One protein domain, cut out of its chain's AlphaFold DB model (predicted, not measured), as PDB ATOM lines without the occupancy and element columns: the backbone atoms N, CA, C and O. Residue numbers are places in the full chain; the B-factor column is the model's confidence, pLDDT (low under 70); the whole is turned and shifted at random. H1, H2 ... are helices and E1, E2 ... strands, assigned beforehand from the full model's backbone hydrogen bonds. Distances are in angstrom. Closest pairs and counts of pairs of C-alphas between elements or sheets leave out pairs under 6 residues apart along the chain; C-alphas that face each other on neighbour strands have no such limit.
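What this domain is: This is residues 12 to 96 and 244 to 288 of the 292 residues of an uncharacterized protein of Stagonospora sp. SRC1lsM3a (UniProt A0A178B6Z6). A small two-strand parallel sheet, E1 and E2, lies between helices H3 and H4; long H2 packs on H3, and H1 meets H2 with one end. H5 lies off at the far end of a long link, and its residues 282 to 288 stick out. The printed part has 130 residues, with five named helices and two named strands in the order H1 H2 E1 H3 E2 H4 H5, and is mostly helix. It is only just loose, close to compact, with a radius of gyration of the C-alphas of 17.2 A and spans of 51 by 42 by 28 A.

How they stand to each other: E1, residues 63 to 66, and E2, residues 91 to 94, are parallel neighbours, with N 64 and O 91 2.8 A apart and N 93 and O 64 2.9 A apart, both within hydrogen-bond range. With H3, residues 72 to 83, they form a strand-helix-strand unit, two parallel strands joined through a helix, whose crossover is right-handed. The closest C-alphas of H3 and E2, Thr 79 and Val 92, are 6.9 A apart. For H4, residues 244 to 255, and E1 they are Thr 63 and Ala 250, at 5.6 A. H2, residues 33 to 55, touches H3, closest at C-alphas Lys 37 and Ala 81, 5.1 A, at a steep tilt of 40 degrees, the same way. H1, residues 12 to 23, touches H2 with residues 12 to 16 alone, closest at C-alphas Tyr 13 and Ala 39, 5.5 A. H5, residues 271 to 288, is apart from H4. In the five helices every O i to N i+4 pair is within hydrogen-bond range.

Where its parts are: H1 begins at C-alpha 12 (134.348, 143.379, 110.795). H2 measures 32.2 A and H5 26.1 A from first to last C-alpha; H5 ends at C-alpha 288 (110.653, 127.863, 69.531).

The domain as a whole: The farthest C-alphas, Asn 15 and Ala 287, are 51.9 A apart. Residues 97 to 243 are not printed, and C-alphas 96 and 244 are 12.0 A apart across this cut. The link H4 to H5 is long, and pLDDT is under 70 at residues 27 to 31, 261 to 271, 273 to 274 and 281.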
ATOM      1  N   GLU A  12     133.407 143.644 111.871       88.94
ATOM      2  CA  GLU A  12     134.348 143.379 110.795       88.94
ATOM      3  C   GLU A  12     133.723 143.733 109.447       88.94
ATOM      4  O   GLU A  12     134.303 144.509 108.687       88.94
ATOM      5  N   TYR A  13     132.501 143.250 109.193       89.62
ATOM      6  CA  TYR A  13     131.758 143.583 107.982       89.62
ATOM      7  C   TYR A  13     131.472 145.086 107.892       89.62
ATOM      8  O   TYR A  13     131.689 145.695 106.846       89.62
ATOM      9  N   ARG A  14     131.048 145.723 108.994       90.69
ATOM     10  CA  ARG A  14     130.800 147.177 109.022       90.69
ATOM     11  C   ARG A  14     132.060 147.979 108.705       90.69
ATOM     12  O   ARG A  14     131.995 148.918 107.919       90.69
ATOM     13  N   ASN A  15     133.205 147.592 109.267       89.44
ATOM     14  CA  ASN A  15     134.482 148.247 108.988       89.44
ATOM     15  C   ASN A  15     134.868 148.126 107.507       89.44
ATOM     16  O   ASN A  15     135.278 149.116 106.902       89.44
ATOM     17  N   LEU A  16     134.701 146.938 106.914       89.38
ATOM     18  CA  LEU A  16     134.933 146.717 105.483       89.38
ATOM     19  C   LEU A  16     133.978 147.542 104.620       89.38
ATOM     20  O   LEU A  16     134.411 148.145 103.642       89.38
ATOM     21  N   TYR A  17     132.706 147.632 105.010       91.19
ATOM     22  CA  TYR A  17     131.725 148.462 104.323       91.19
ATOM     23  C   TYR A  17     132.107 149.944 104.343       91.19
ATOM     24  O   TYR A  17     132.157 150.581 103.291       91.19
ATOM     25  N   THR A  18     132.468 150.489 105.507       90.50
ATOM     26  CA  THR A  18     132.933 151.877 105.617       90.50
ATOM     27  C   THR A  18     134.171 152.133 104.753       90.50
ATOM     28  O   THR A  18     134.248 153.165 104.085       90.50
ATOM     29  N   GLN A  19     135.125 151.196 104.724       88.44
ATOM     30  CA  GLN A  19     136.298 151.293 103.851       88.44
ATOM     31  C   GLN A  19     135.903 151.271 102.373       88.44
ATOM     32  O   GLN A  19     136.356 152.135 101.624       88.44
ATOM     33  N   ALA A  20     135.025 150.350 101.962       89.88
ATOM     34  CA  ALA A  20     134.531 150.270 100.590       89.88
ATOM     35  C   ALA A  20     133.912 151.600 100.154       89.88
ATOM     36  O   ALA A  20     134.311 152.160  99.139       89.88
ATOM     37  N   VAL A  21     133.013 152.168 100.962       90.81
ATOM     38  CA  VAL A  21     132.396 153.474 100.685       90.81
ATOM     39  C   VAL A  21     133.449 154.580 100.572       90.81
ATOM     40  O   VAL A  21     133.381 155.418  99.666       90.81
ATOM     41  N   HIS A  22     134.440 154.601 101.468       88.00
ATOM     42  CA  HIS A  22     135.489 155.619 101.459       88.00
ATOM     43  C   HIS A  22     136.342 155.552 100.185       88.00
ATOM     44  O   HIS A  22     136.481 156.568  99.494       88.00
ATOM     45  N   TYR A  23     136.834 154.363  99.834       85.56
ATOM     46  CA  TYR A  23     137.764 154.151  98.724       85.56
ATOM     47  C   TYR A  23     137.095 153.969  97.360       85.56
ATOM     48  O   TYR A  23     137.783 154.065  96.343       85.56
ATOM     49  N   PHE A  24     135.771 153.779  97.307       84.38
ATOM     50  CA  PHE A  24     135.042 153.629  96.049       84.38
ATOM     51  C   PHE A  24     135.372 154.776  95.082       84.38
ATOM     52  O   PHE A  24     135.159 155.947  95.424       84.38
ATOM     53  N   GLN A  25     135.887 154.410  93.899       78.88
ATOM     54  CA  GLN A  25     136.357 155.286  92.811       78.88
ATOM     55  C   GLN A  25     137.576 156.184  93.130       78.88
ATOM     56  O   GLN A  25     137.886 157.074  92.340       78.88
ATOM     57  N   VAL A  26     138.274 155.978  94.254       71.62
ATOM     58  CA  VAL A  26     139.416 156.816  94.681       71.62
ATOM     59  C   VAL A  26     140.767 156.108  94.525       71.62
ATOM     60  O   VAL A  26     141.730 156.755  94.116       71.62
ATOM     61  N   SER A  27     140.867 154.813  94.837       66.75
ATOM     62  CA  SER A  27     142.108 154.035  94.687       66.75
ATOM     63  C   SER A  27     141.816 152.541  94.506       66.75
ATOM     64  O   SER A  27     140.854 152.041  95.082       66.75
ATOM     65  N   ASP A  28     142.671 151.850  93.743       59.69
ATOM     66  CA  ASP A  28     142.722 150.378  93.632       59.69
ATOM     67  C   ASP A  28     143.545 149.731  94.772       59.69
ATOM     68  O   ASP A  28     143.762 148.511  94.767       59.69
ATOM     69  N   ASP A  29     144.042 150.541  95.721       59.03
ATOM     70  CA  ASP A  29     144.885 150.089  96.830       59.03
ATOM     71  C   ASP A  29     144.212 148.991  97.668       59.03
ATOM     72  O   ASP A  29     143.006 148.992  97.911       59.03
ATOM     73  N   GLU A  30     145.054 148.043  98.084       61.53
ATOM     74  CA  GLU A  30     144.766 146.702  98.601       61.53
ATOM     75  C   GLU A  30     143.636 146.630  99.641       61.53
ATOM     76  O   GLU A  30     143.858 146.583 100.853       61.53
ATOM     77  N   ILE A  31     142.397 146.498  99.168       66.19
ATOM     78  CA  ILE A  31     141.363 145.853  99.967       66.19
ATOM     79  C   ILE A  31     141.841 144.427 100.254       66.19
ATOM     80  O   ILE A  31     142.110 143.640  99.346       66.19
ATOM     81  N   ASN A  32     141.955 144.102 101.539       78.12
ATOM     82  CA  ASN A  32     142.421 142.802 101.993       78.12
ATOM     83  C   ASN A  32     141.329 141.741 101.761       78.12
ATOM     84  O   ASN A  32     140.413 141.587 102.569       78.12
ATOM     85  N   GLU A  33     141.441 141.003 100.652       84.56
ATOM     86  CA  GLU A  33     140.551 139.892 100.282       84.56
ATOM     87  C   GLU A  33     140.411 138.856 101.406       84.56
ATOM     88  O   GLU A  33     139.312 138.359 101.649       84.56
ATOM     89  N   ALA A  34     141.485 138.577 102.156       87.25
ATOM     90  CA  ALA A  34     141.435 137.647 103.282       87.25
ATOM     91  C   ALA A  34     140.574 138.187 104.437       87.25
ATOM     92  O   ALA A  34     139.814 137.428 105.038       87.25
ATOM     93  N   ASN A  35     140.629 139.496 104.706       86.50
ATOM     94  CA  ASN A  35     139.734 140.126 105.682       86.50
ATOM     95  C   ASN A  35     138.276 140.062 105.216       86.50
ATOM     96  O   ASN A  35     137.401 139.782 106.030       86.50
ATOM     97  N   MET A  36     138.012 140.294 103.923       88.69
ATOM     98  CA  MET A  36     136.662 140.175 103.359       88.69
ATOM     99  C   MET A  36     136.127 138.748 103.487       88.69
ATOM    100  O   MET A  36     135.011 138.554 103.962       88.69
ATOM    101  N   LYS A  37     136.941 137.753 103.125       90.38
ATOM    102  CA  LYS A  37     136.589 136.339 103.245       90.38
ATOM    103  C   LYS A  37     136.240 135.976 104.690       90.38
ATOM    104  O   LYS A  37     135.135 135.513 104.950       90.38
ATOM    105  N   SER A  38     137.133 136.289 105.629       90.12
ATOM    106  CA  SER A  38     136.931 135.997 107.052       90.12
ATOM    107  C   SER A  38     135.699 136.705 107.629       90.12
ATOM    108  O   SER A  38     134.917 136.090 108.352       90.12
ATOM    109  N   ALA A  39     135.468 137.976 107.280       90.50
ATOM    110  CA  ALA A  39     134.284 138.703 107.734       90.50
ATOM    111  C   ALA A  39     132.978 138.096 107.199       90.50
ATOM    112  O   ALA A  39     131.973 138.079 107.915       90.50
ATOM    113  N   MET A  40     132.983 137.601 105.958       91.62
ATOM    114  CA  MET A  40     131.834 136.922 105.361       91.62
ATOM    115  C   MET A  40     131.570 135.564 106.006       91.62
ATOM    116  O   MET A  40     130.421 135.302 106.348       91.62
ATOM    117  N   GLU A  41     132.605 134.748 106.227       91.50
ATOM    118  CA  GLU A  41     132.491 133.448 106.910       91.50
ATOM    119  C   GLU A  41     131.848 133.615 108.294       91.50
ATOM    120  O   GLU A  41     130.808 133.021 108.562       91.50
ATOM    121  N   VAL A  42     132.381 134.523 109.122       90.25
ATOM    122  CA  VAL A  42     131.852 134.800 110.472       90.25
ATOM    123  C   VAL A  42     130.402 135.291 110.433       90.25
ATOM    124  O   VAL A  42     129.572 134.894 111.257       90.25
ATOM    125  N   SER A  43     130.082 136.179 109.485       90.31
ATOM    126  CA  SER A  43     128.731 136.740 109.372       90.31
ATOM    127  C   SER A  43     127.722 135.678 108.937       90.31
ATOM    128  O   SER A  43     126.619 135.631 109.475       90.31
ATOM    129  N   VAL A  44     128.093 134.819 107.986       90.94
ATOM    130  CA  VAL A  44     127.211 133.772 107.469       90.94
ATOM    131  C   VAL A  44     127.051 132.620 108.452       90.94
ATOM    132  O   VAL A  44     125.921 132.182 108.639       90.94
ATOM    133  N   GLU A  45     128.108 132.192 109.142       91.31
ATOM    134  CA  GLU A  45     128.017 131.179 110.205       91.31
ATOM    135  C   GLU A  45     126.996 131.605 111.272       91.31
ATOM    136  O   GLU A  45     126.058 130.868 111.570       91.31
ATOM    137  N   SER A  46     127.072 132.861 111.729       90.75
ATOM    138  CA  SER A  46     126.115 133.424 112.695       90.75
ATOM    139  C   SER A  46     124.664 133.422 112.180       90.75
ATOM    140  O   SER A  46     123.722 133.196 112.943       90.75
ATOM    141  N   ILE A  47     124.463 133.685 110.882       92.19
ATOM    142  CA  ILE A  47     123.139 133.656 110.240       92.19
ATOM    143  C   ILE A  47     122.620 132.217 110.142       92.19
ATOM    144  O   ILE A  47     121.466 131.966 110.489       92.19
ATOM    145  N   ILE A  48     123.459 131.275 109.699       93.19
ATOM    146  CA  ILE A  48     123.123 129.851 109.572       93.19
ATOM    147  C   ILE A  48     122.730 129.286 110.937       93.19
ATOM    148  O   ILE A  48     121.669 128.677 111.049       93.19
ATOM    149  N   GLU A  49     123.516 129.529 111.987       93.69
ATOM    150  CA  GLU A  49     123.201 129.092 113.353       93.69
ATOM    151  C   GLU A  49     121.870 129.672 113.851       93.69
ATOM    152  O   GLU A  49     121.022 128.956 114.405       93.69
ATOM    153  N   GLY A  50     121.665 130.973 113.624       93.00
ATOM    154  CA  GLY A  50     120.452 131.680 114.015       93.00
ATOM    155  C   GLY A  50     119.208 131.143 113.308       93.00
ATOM    156  O   GLY A  50     118.197 130.886 113.963       93.00
ATOM    157  N   LEU A  51     119.285 130.927 111.993       92.12
ATOM    158  CA  LEU A  51     118.197 130.350 111.202       92.12
ATOM    159  C   LEU A  51     117.957 128.885 111.565       92.12
ATOM    160  O   LEU A  51     116.811 128.514 111.801       92.12
ATOM    161  N   THR A  52     119.008 128.074 111.707       94.81
ATOM    162  CA  THR A  52     118.910 126.659 112.113       94.81
ATOM    163  C   THR A  52     118.164 126.514 113.431       94.81
ATOM    164  O   THR A  52     117.278 125.671 113.564       94.81
ATOM    165  N   SER A  53     118.465 127.389 114.391       94.25
ATOM    166  CA  SER A  53     117.782 127.422 115.685       94.25
ATOM    167  C   SER A  53     116.292 127.767 115.569       94.25
ATOM    168  O   SER A  53     115.500 127.327 116.401       94.25
ATOM    169  N   GLN A  54     115.897 128.542 114.553       91.94
ATOM    170  CA  GLN A  54     114.508 128.951 114.319       91.94
ATOM    171  C   GLN A  54     113.709 127.900 113.541       91.94
ATOM    172  O   GLN A  54     112.583 127.585 113.925       91.94
ATOM    173  N   ILE A  55     114.278 127.352 112.462       92.88
ATOM    174  CA  ILE A  55     113.563 126.462 111.531       92.88
ATOM    175  C   ILE A  55     113.813 124.970 111.792       92.88
ATOM    176  O   ILE A  55     113.132 124.126 111.216       92.88
ATOM    177  N   GLY A  56     114.769 124.628 112.662       94.81
ATOM    178  CA  GLY A  56     115.084 123.249 113.051       94.81
ATOM    179  C   GLY A  56     115.895 122.451 112.024       94.81
ATOM    180  O   GLY A  56     116.045 121.241 112.187       94.81
ATOM    181  N   GLN A  57     116.408 123.103 110.980       94.62
ATOM    182  CA  GLN A  57     117.266 122.513 109.952       94.62
ATOM    183  C   GLN A  57     118.260 123.552 109.431       94.62
ATOM    184  O   GLN A  57     117.970 124.748 109.459       94.62
ATOM    185  N   GLU A  58     119.414 123.095 108.952       92.62
ATOM    186  CA  GLU A  58     120.439 123.972 108.389       92.62
ATOM    187  C   GLU A  58     119.968 124.562 107.047       92.62
ATOM    188  O   GLU A  58     119.555 123.801 106.165       92.62
ATOM    189  N   PRO A  59     119.952 125.899 106.879       90.44
ATOM    190  CA  PRO A  59     119.554 126.520 105.623       90.44
ATOM    191  C   PRO A  59     120.635 126.365 104.549       90.44
ATOM    192  O   PRO A  59     121.824 126.526 104.806       90.44
ATOM    193  N   GLU A  60     120.203 126.156 103.310       87.81
ATOM    194  CA  GLU A  60     121.075 126.184 102.138       87.81
ATOM    195  C   GLU A  60     121.098 127.589 101.523       87.81
ATOM    196  O   GLU A  60     120.054 128.203 101.283       87.81
ATOM    197  N   ILE A  61     122.294 128.104 101.234       89.06
ATOM    198  CA  ILE A  61     122.455 129.414 100.602       89.06
ATOM    199  C   ILE A  61     122.439 129.234  99.084       89.06
ATOM    200  O   ILE A  61     123.320 128.599  98.510       89.06
ATOM    201  N   ALA A  62     121.445 129.822  98.419       87.56
ATOM    202  CA  ALA A  62     121.336 129.793  96.958       87.56
ATOM    203  C   ALA A  62     121.929 131.044  96.290       87.56
ATOM    204  O   ALA A  62     122.440 130.986  95.172       87.56
ATOM    205  N   THR A  63     121.856 132.202  96.952       91.12
ATOM    206  CA  THR A  63     122.249 133.481  96.346       91.12
ATOM    207  C   THR A  63     122.903 134.419  97.344       91.12
ATOM    208  O   THR A  63     122.480 134.475  98.497       91.12
ATOM    209  N   LEU A  64     123.860 135.213  96.873       93.06
ATOM    210  CA  LEU A  64     124.547 136.245  97.640       93.06
ATOM    211  C   LEU A  64     124.471 137.583  96.897       93.06
ATOM    212  O   LEU A  64     124.974 137.718  95.782       93.06
ATOM    213  N   PHE A  65     123.880 138.595  97.528       94.31
ATOM    214  CA  PHE A  65     123.851 139.953  96.991       94.31
ATOM    215  C   PHE A  65     124.598 140.904  97.914       94.31
ATOM    216  O   PHE A  65     124.315 140.969  99.106       94.31
ATOM    217  N   LEU A  66     125.562 141.627  97.348       94.19
ATOM    218  CA  LEU A  66     126.481 142.492  98.086       94.19
ATOM    219  C   LEU A  66     126.277 143.960  97.699       94.19
ATOM    220  O   LEU A  66     125.875 144.225  96.562       94.19
ATOM    221  N   PRO A  67     126.559 144.924  98.594       94.38
ATOM    222  CA  PRO A  67     126.441 146.348  98.284       94.38
ATOM    223  C   PRO A  67     127.149 146.723  96.980       94.38
ATOM    224  O   PRO A  67     128.257 146.257  96.711       94.38
ATOM    225  N   SER A  68     126.546 147.590  96.164       94.25
ATOM    226  CA  SER A  68     127.127 147.958  94.861       94.25
ATOM    227  C   SER A  68     128.466 148.702  94.956       94.25
ATOM    228  O   SER A  68     129.204 148.744  93.973       94.25
ATOM    229  N   VAL A  69     128.799 149.252  96.128       93.12
ATOM    230  CA  VAL A  69     130.113 149.852  96.422       93.12
ATOM    231  C   VAL A  69     131.226 148.818  96.620       93.12
ATOM    232  O   VAL A  69     132.395 149.190  96.640       93.12
ATOM    233  N   PHE A  70     130.902 147.526  96.754       91.31
ATOM    234  CA  PHE A  70     131.916 146.471  96.774       91.31
ATOM    235  C   PHE A  70     132.418 146.242  95.355       91.31
ATOM    236  O   PHE A  70     131.634 146.058  94.419       91.31
ATOM    237  N   ASP A  71     133.735 146.262  95.183       86.94
ATOM    238  CA  ASP A  71     134.361 146.023  93.892       86.94
ATOM    239  C   ASP A  71     134.326 144.532  93.510       86.94
ATOM    240  O   ASP A  71     133.708 143.685  94.164       86.94
ATOM    241  N   TRP A  72     134.957 144.192  92.389       85.81
ATOM    242  CA  TRP A  72     134.990 142.809  91.931       85.81
ATOM    243  C   TRP A  72     135.826 141.896  92.844       85.81
ATOM    244  O   TRP A  72     135.457 140.732  92.983       85.81
ATOM    245  N   LYS A  73     136.885 142.401  93.496       86.88
ATOM    246  CA  LYS A  73     137.742 141.615  94.400       86.88
ATOM    247  C   LYS A  73     136.991 141.243  95.668       86.88
ATOM    248  O   LYS A  73     136.944 140.073  96.032       86.88
ATOM    249  N   MET A  74     136.321 142.215  96.290       88.62
ATOM    250  CA  MET A  74     135.463 141.989  97.455       88.62
ATOM    251  C   MET A  74     134.360 140.979  97.144       88.62
ATOM    252  O   MET A  74     134.126 140.059  97.926       88.62
ATOM    253  N   ARG A  75     133.698 141.122  95.988       89.81
ATOM    254  CA  ARG A  75     132.673 140.164  95.552       89.81
ATOM    255  C   ARG A  75     133.251 138.771  95.313       89.81
ATOM    256  O   ARG A  75     132.609 137.799  95.699       89.81
ATOM    257  N   SER A  76     134.440 138.663  94.717       88.88
ATOM    258  CA  SER A  76     135.119 137.377  94.514       88.88
ATOM    259  C   SER A  76     135.454 136.718  95.850       88.88
ATOM    260  O   SER A  76     135.040 135.592  96.091       88.88
ATOM    261  N   ALA A  77     136.092 137.448  96.767       90.38
ATOM    262  CA  ALA A  77     136.443 136.942  98.091       90.38
ATOM    263  C   ALA A  77     135.211 136.483  98.889       90.38
ATOM    264  O   ALA A  77     135.242 135.450  99.555       90.38
ATOM    265  N   ALA A  78     134.103 137.220  98.792       92.19
ATOM    266  CA  ALA A  78     132.830 136.831  99.391       92.19
ATOM    267  C   ALA A  78     132.215 135.591  98.723       92.19
ATOM    268  O   ALA A  78     131.644 134.742  99.397       92.19
ATOM    269  N   THR A  79     132.343 135.466  97.402       91.25
ATOM    270  CA  THR A  79     131.895 134.276  96.664       91.25
ATOM    271  C   THR A  79     132.657 133.044  97.131       91.25
ATOM    272  O   THR A  79     132.042 132.030  97.443       91.25
ATOM    273  N   ASP A  80     133.979 133.147  97.255       90.44
ATOM    274  CA  ASP A  80     134.833 132.054  97.719       90.44
ATOM    275  C   ASP A  80     134.576 131.699  99.190       90.44
ATOM    276  O   ASP A  80     134.688 130.537  99.575       90.44
ATOM    277  N   ALA A  81     134.221 132.685 100.019       91.44
ATOM    278  CA  ALA A  81     133.815 132.462 101.406       91.44
ATOM    279  C   ALA A  81     132.561 131.581 101.496       91.44
ATOM    280  O   ALA A  81     132.517 130.642 102.280       91.44
ATOM    281  N   ILE A  82     131.537 131.897 100.696       91.44
ATOM    282  CA  ILE A  82     130.190 131.342 100.884       91.44
ATOM    283  C   ILE A  82     129.921 130.130  99.987       91.44
ATOM    284  O   ILE A  82     129.186 129.225 100.370       91.44
ATOM    285  N   PHE A  83     130.512 130.093  98.793       91.00
ATOM    286  CA  PHE A  83     130.196 129.113  97.753       91.00
ATOM    287  C   PHE A  83     131.402 128.283  97.308       91.00
ATOM    288  O   PHE A  83     131.372 127.710  96.217       91.00
ATOM    289  N   SER A  84     132.471 128.205  98.106       85.06
ATOM    290  CA  SER A  84     133.642 127.376  97.768       85.06
ATOM    291  C   SER A  84     133.309 125.888  97.641       85.06
ATOM    292  O   SER A  84     133.910 125.203  96.819       85.06
ATOM    293  N   GLU A  85     132.327 125.401  98.402       84.50
ATOM    294  CA  GLU A  85     131.905 123.993  98.406       84.50
ATOM    295  C   GLU A  85     130.504 123.771  97.803       84.50
ATOM    296  O   GLU A  85     129.947 122.677  97.904       84.50
ATOM    297  N   ALA A  86     129.916 124.793  97.170       82.44
ATOM    298  CA  ALA A  86     128.563 124.701  96.624       82.44
ATOM    299  C   ALA A  86     128.475 123.649  95.502       82.44
ATOM    300  O   ALA A  86     129.229 123.686  94.528       82.44
ATOM    301  N   GLN A  87     127.521 122.721  95.623       79.62
ATOM    302  CA  GLN A  87     127.282 121.650  94.640       79.62
ATOM    303  C   GLN A  87     126.120 121.966  93.681       79.62
ATOM    304  O   GLN A  87     125.868 121.238  92.717       79.62
ATOM    305  N   HIS A  88     125.416 123.065  93.924       79.69
ATOM    306  CA  HIS A  88     124.256 123.553  93.184       79.69
ATOM    307  C   HIS A  88     124.568 124.856  92.440       79.69
ATOM    308  O   HIS A  88     125.629 125.458  92.610       79.69
ATOM    309  N   ALA A  89     123.642 125.280  91.578       83.19
ATOM    310  CA  ALA A  89     123.728 126.586  90.942       83.19
ATOM    311  C   ALA A  89     123.587 127.682  92.007       83.19
ATOM    312  O   ALA A  89     122.655 127.659  92.811       83.19
ATOM    313  N   THR A  90     124.510 128.641  91.999       86.88
ATOM    314  CA  THR A  90     124.497 129.786  92.911       86.88
ATOM    315  C   THR A  90     124.586 131.082  92.126       86.88
ATOM    316  O   THR A  90     125.192 131.143  91.054       86.88
ATOM    317  N   VAL A  91     123.973 132.142  92.655       88.62
ATOM    318  CA  VAL A  91     124.032 133.471  92.037       88.62
ATOM    319  C   VAL A  91     124.671 134.460  92.986       88.62
ATOM    320  O   VAL A  91     124.206 134.658  94.106       88.62
ATOM    321  N   VAL A  92     125.702 135.141  92.493       90.44
ATOM    322  CA  VAL A  92     126.297 136.294  93.164       90.44
ATOM    323  C   VAL A  92     125.988 137.549  92.361       90.44
ATOM    324  O   VAL A  92     126.100 137.573  91.133       90.44
ATOM    325  N   GLY A  93     125.591 138.616  93.045       90.75
ATOM    326  CA  GLY A  93     125.292 139.885  92.401       90.75
ATOM    327  C   GLY A  93     125.462 141.081  93.321       90.75
ATOM    328  O   GLY A  93     125.815 140.959  94.491       90.75
ATOM    329  N   SER A  94     125.199 142.260  92.775       92.69
ATOM    330  CA  SER A  94     125.080 143.484  93.559       92.69
ATOM    331  C   SER A  94     123.637 143.730  94.005       92.69
ATOM    332  O   SER A  94     122.693 143.273  93.352       92.69
ATOM    333  N   THR A  95     123.458 144.500  95.075       94.75
ATOM    334  CA  THR A  95     122.154 144.938  95.605       94.75
ATOM    335  C   THR A  95     121.230 145.493  94.519       94.75
ATOM    336  O   THR A  95     120.076 145.069  94.434       94.75
ATOM    337  N   ARG A  96     121.747 146.330  93.606       93.31
ATOM    338  CA  ARG A  96     120.985 146.845  92.452       93.31
ATOM    339  C   ARG A  96     120.363 145.751  91.586       93.31
ATOM    340  O   ARG A  96     119.266 145.929  91.072       93.31
ATOM    341  N   HIS A 244     113.684 141.075  99.126       95.31
ATOM    342  CA  HIS A 244     112.607 140.566  98.280       95.31
ATOM    343  C   HIS A 244     113.119 140.165  96.898       95.31
ATOM    344  O   HIS A 244     112.859 139.051  96.443       95.31
ATOM    345  N   GLY A 245     113.897 141.032  96.258       95.69
ATOM    346  CA  GLY A 245     114.530 140.732  94.984       95.69
ATOM    347  C   GLY A 245     115.440 139.504  95.025       95.69
ATOM    348  O   GLY A 245     115.324 138.617  94.182       95.69
ATOM    349  N   ALA A 246     116.284 139.404  96.053       94.62
ATOM    350  CA  ALA A 246     117.162 138.263  96.282       94.62
ATOM    351  C   ALA A 246     116.367 136.963  96.460       94.62
ATOM    352  O   ALA A 246     116.721 135.953  95.862       94.62
ATOM    353  N   SER A 247     115.249 136.996  97.196       93.75
ATOM    354  CA  SER A 247     114.379 135.823  97.368       93.75
ATOM    355  C   SER A 247     113.774 135.333  96.045       93.75
ATOM    356  O   SER A 247     113.653 134.127  95.829       93.75
ATOM    357  N   VAL A 248     113.436 136.252  95.130       93.38
ATOM    358  CA  VAL A 248     112.952 135.900  93.789       93.38
ATOM    359  C   VAL A 248     114.066 135.236  92.987       93.38
ATOM    360  O   VAL A 248     113.827 134.191  92.390       93.38
ATOM    361  N   VAL A 249     115.283 135.787  93.014       91.94
ATOM    362  CA  VAL A 249     116.425 135.180  92.310       91.94
ATOM    363  C   VAL A 249     116.769 133.812  92.887       91.94
ATOM    364  O   VAL A 249     117.004 132.888  92.117       91.94
ATOM    365  N   ALA A 250     116.747 133.646  94.210       91.31
ATOM    366  CA  ALA A 250     116.991 132.358  94.855       91.31
ATOM    367  C   ALA A 250     115.995 131.295  94.393       91.31
ATOM    368  O   ALA A 250     116.403 130.205  93.995       91.31
ATOM    369  N   ARG A 251     114.705 131.641  94.351       91.00
ATOM    370  CA  ARG A 251     113.674 130.745  93.827       91.00
ATOM    371  C   ARG A 251     113.905 130.410  92.353       91.00
ATOM    372  O   ARG A 251     113.908 129.237  92.007       91.00
ATOM    373  N   LEU A 252     114.159 131.411  91.507       88.19
ATOM    374  CA  LEU A 252     114.434 131.188  90.082       88.19
ATOM    375  C   LEU A 252     115.677 130.317  89.863       88.19
ATOM    376  O   LEU A 252     115.687 129.490  88.962       88.19
ATOM    377  N   THR A 253     116.700 130.467  90.704       86.94
ATOM    378  CA  THR A 253     117.928 129.661  90.646       86.94
ATOM    379  C   THR A 253     117.653 128.193  90.972       86.94
ATOM    380  O   THR A 253     118.258 127.311  90.371       86.94
ATOM    381  N   GLN A 254     116.728 127.920  91.894       85.50
ATOM    382  CA  GLN A 254     116.315 126.558  92.235       85.50
ATOM    383  C   GLN A 254     115.346 125.955  91.209       85.50
ATOM    384  O   GLN A 254     115.446 124.771  90.902       85.50
ATOM    385  N   GLU A 255     114.406 126.751  90.689       87.88
ATOM    386  CA  GLU A 255     113.401 126.311  89.711       87.88
ATOM    387  C   GLU A 255     114.001 126.103  88.314       87.88
ATOM    388  O   GLU A 255     113.598 125.180  87.608       87.88
ATOM    389  N   HIS A 256     114.971 126.940  87.936       84.88
ATOM    390  CA  HIS A 256     115.581 126.973  86.608       84.88
ATOM    391  C   HIS A 256     117.109 127.131  86.675       84.88
ATOM    392  O   HIS A 256     117.658 128.132  86.193       84.88
ATOM    393  N   PRO A 257     117.834 126.179  87.291       82.88
ATOM    394  CA  PRO A 257     119.280 126.282  87.463       82.88
ATOM    395  C   PRO A 257     120.025 126.459  86.132       82.88
ATOM    396  O   PRO A 257     121.051 127.132  86.102       82.88
ATOM    397  N   GLU A 258     119.495 125.949  85.016       78.75
ATOM    398  CA  GLU A 258     120.082 126.073  83.677       78.75
ATOM    399  C   GLU A 258     120.276 127.521  83.207       78.75
ATOM    400  O   GLU A 258     121.158 127.789  82.392       78.75
ATOM    401  N   HIS A 259     119.493 128.466  83.737       76.00
ATOM    402  CA  HIS A 259     119.609 129.890  83.414       76.00
ATOM    403  C   HIS A 259     120.684 130.611  84.237       76.00
ATOM    404  O   HIS A 259     121.083 131.726  83.901       76.00
ATOM    405  N   PHE A 260     121.164 129.981  85.311       73.06
ATOM    406  CA  PHE A 260     122.086 130.582  86.275       73.06
ATOM    407  C   PHE A 260     123.425 129.854  86.373       73.06
ATOM    408  O   PHE A 260     124.332 130.339  87.049       73.06
ATOM    409  N   ILE A 261     123.589 128.742  85.651       63.41
ATOM    410  CA  ILE A 261     124.895 128.125  85.422       63.41
ATOM    411  C   ILE A 261     125.687 129.026  84.466       63.41
ATOM    412  O   ILE A 261     125.743 128.829  83.253       63.41
ATOM    413  N   THR A 262     126.294 130.080  85.003       48.09
ATOM    414  CA  THR A 262     127.335 130.804  84.282       48.09
ATOM    415  C   THR A 262     128.579 129.921  84.185       48.09
ATOM    416  O   THR A 262     128.846 129.093  85.049       48.09
ATOM    417  N   ARG A 263     129.431 130.152  83.176       39.84
ATOM    418  CA  ARG A 263     130.785 129.553  83.076       39.84
ATOM    419  C   ARG A 263     131.683 129.803  84.305       39.84
ATOM    420  O   ARG A 263     132.804 129.308  84.341       39.84
ATOM    421  N   SER A 264     131.220 130.609  85.259       38.28
ATOM    422  CA  SER A 264     131.883 130.964  86.509       38.28
ATOM    423  C   SER A 264     131.204 130.362  87.744       38.28
ATOM    424  O   SER A 264     131.478 130.825  88.847       38.28
ATOM    425  N   THR A 265     130.298 129.386  87.610       38.47
ATOM    426  CA  THR A 265     129.911 128.582  88.773       38.47
ATOM    427  C   THR A 265     131.141 127.841  89.286       38.47
ATOM    428  O   THR A 265     131.849 127.201  88.512       38.47
ATOM    429  N   ASN A 266     131.365 127.863  90.603       41.78
ATOM    430  CA  ASN A 266     132.366 127.015  91.267       41.78
ATOM    431  C   ASN A 266     132.112 125.511  91.041       41.78
ATOM    432  O   ASN A 266     132.984 124.680  91.282       41.78
ATOM    433  N   ARG A 267     130.939 125.156  90.505       43.88
ATOM    434  CA  ARG A 267     130.688 123.859  89.893       43.88
ATOM    435  C   ARG A 267     131.306 123.812  88.494       43.88
ATOM    436  O   ARG A 267     130.735 124.319  87.528       43.88
ATOM    437  N   VAL A 268     132.455 123.148  88.392       45.91
ATOM    438  CA  VAL A 268     132.958 122.629  87.117       45.91
ATOM    439  C   VAL A 268     131.994 121.525  86.689       45.91
ATOM    440  O   VAL A 268     131.989 120.447  87.282       45.91
ATOM    441  N   LEU A 269     131.138 121.808  85.706       50.12
ATOM    442  CA  LEU A 269     130.369 120.757  85.044       50.12
ATOM    443  C   LEU A 269     131.351 119.747  84.451       50.12
ATOM    444  O   LEU A 269     132.359 120.134  83.855       50.12
ATOM    445  N   SER A 270     131.053 118.460  84.592       62.59
ATOM    446  CA  SER A 270     131.716 117.460  83.761       62.59
ATOM    447  C   SER A 270     131.434 117.745  82.281       62.59
ATOM    448  O   SER A 270     130.413 118.343  81.932       62.59
ATOM    449  N   ASP A 271     132.328 117.301  81.396       60.69
ATOM    450  CA  ASP A 271     132.159 117.483  79.948       60.69
ATOM    451  C   ASP A 271     130.813 116.921  79.448       60.69
ATOM    452  O   ASP A 271     130.198 117.485  78.537       60.69
ATOM    453  N   ASP A 272     130.321 115.855  80.086       75.69
ATOM    454  CA  ASP A 272     129.034 115.226  79.788       75.69
ATOM    455  C   ASP A 272     127.850 116.113  80.207       75.69
ATOM    456  O   ASP A 272     126.913 116.303  79.430       75.69
ATOM    457  N   GLU A 273     127.901 116.711  81.402       68.56
ATOM    458  CA  GLU A 273     126.870 117.641  81.885       68.56
ATOM    459  C   GLU A 273     126.827 118.920  81.045       68.56
ATOM    460  O   GLU A 273     125.746 119.395  80.694       68.56
ATOM    461  N   TYR A 274     127.991 119.460  80.674       66.56
ATOM    462  CA  TYR A 274     128.063 120.634  79.806       66.56
ATOM    463  C   TYR A 274     127.500 120.336  78.413       66.56
ATOM    464  O   TYR A 274     126.703 121.109  77.879       66.56
ATOM    465  N   SER A 275     127.871 119.194  77.833       72.75
ATOM    466  CA  SER A 275     127.380 118.776  76.517       72.75
ATOM    467  C   SER A 275     125.865 118.555  76.514       72.75
ATOM    468  O   SER A 275     125.198 118.926  75.546       72.75
ATOM    469  N   ALA A 276     125.310 118.001  77.596       78.62
ATOM    470  CA  ALA A 276     123.870 117.828  77.760       78.62
ATOM    471  C   ALA A 276     123.133 119.174  77.853       78.62
ATOM    472  O   ALA A 276     122.141 119.369  77.153       78.62
ATOM    473  N   LEU A 277     123.654 120.120  78.641       73.44
ATOM    474  CA  LEU A 277     123.065 121.453  78.802       73.44
ATOM    475  C   LEU A 277     123.022 122.226  77.474       73.44
ATOM    476  O   LEU A 277     121.999 122.804  77.111       73.44
ATOM    477  N   VAL A 278     124.124 122.202  76.715       74.00
ATOM    478  CA  VAL A 278     124.204 122.854  75.397       74.00
ATOM    479  C   VAL A 278     123.247 122.200  74.397       74.00
ATOM    480  O   VAL A 278     122.617 122.896  73.602       74.00
ATOM    481  N   ALA A 279     123.114 120.871  74.430       82.31
ATOM    482  CA  ALA A 279     122.171 120.160  73.571       82.31
ATOM    483  C   ALA A 279     120.709 120.503  73.904       82.31
ATOM    484  O   ALA A 279     119.905 120.666  72.989       82.31
ATOM    485  N   GLU A 280     120.374 120.653  75.187       81.94
ATOM    486  CA  GLU A 280     119.033 121.038  75.636       81.94
ATOM    487  C   GLU A 280     118.682 122.482  75.252       81.94
ATOM    488  O   GLU A 280     117.600 122.717  74.715       81.94
ATOM    489  N   GLN A 281     119.599 123.438  75.453       69.00
ATOM    490  CA  GLN A 281     119.400 124.830  75.023       69.00
ATOM    491  C   GLN A 281     119.149 124.914  73.520       69.00
ATOM    492  O   GLN A 281     118.173 125.519  73.083       69.00
ATOM    493  N   LYS A 282     119.972 124.216  72.736       80.06
ATOM    494  CA  LYS A 282     119.818 124.172  71.285       80.06
ATOM    495  C   LYS A 282     118.485 123.545  70.861       80.06
ATOM    496  O   LYS A 282     117.852 124.024  69.928       80.06
ATOM    497  N   ALA A 283     118.033 122.501  71.557       82.50
ATOM    498  CA  ALA A 283     116.736 121.886  71.291       82.50
ATOM    499  C   ALA A 283     115.556 122.816  71.635       82.50
ATOM    500  O   ALA A 283     114.559 122.804  70.915       82.50
ATOM    501  N   ARG A 284     115.661 123.631  72.697       76.50
ATOM    502  CA  ARG A 284     114.658 124.663  73.026       76.50
ATOM    503  C   ARG A 284     114.598 125.747  71.950       76.50
ATOM    504  O   ARG A 284     113.514 126.016  71.447       76.50
ATOM    505  N   GLU A 285     115.746 126.282  71.538       75.44
ATOM    506  CA  GLU A 285     115.829 127.278  70.458       75.44
ATOM    507  C   GLU A 285     115.219 126.745  69.151       75.44
ATOM    508  O   GLU A 285     114.453 127.435  68.484       75.44
ATOM    509  N   GLU A 286     115.512 125.490  68.792       81.38
ATOM    510  CA  GLU A 286     114.955 124.842  67.599       81.38
ATOM    511  C   GLU A 286     113.443 124.572  67.713       81.38
ATOM    512  O   GLU A 286     112.737 124.610  66.702       81.38
ATOM    513  N   ALA A 287     112.922 124.303  68.913       78.31
ATOM    514  CA  ALA A 287     111.490 124.121  69.137       78.31
ATOM    515  C   ALA A 287     110.726 125.447  69.008       78.31
ATOM    516  O   ALA A 287     109.727 125.507  68.294       78.31
ATOM    517  N   GLU A 288     111.238 126.519  69.613       72.62
ATOM    518  CA  GLU A 288     110.653 127.863  69.531       72.62
ATOM    519  C   GLU A 288     110.663 128.401  68.092       72.62
ATOM    520  O   GLU A 288     109.705 129.037  67.652       72.62
TER     521      GLU A 288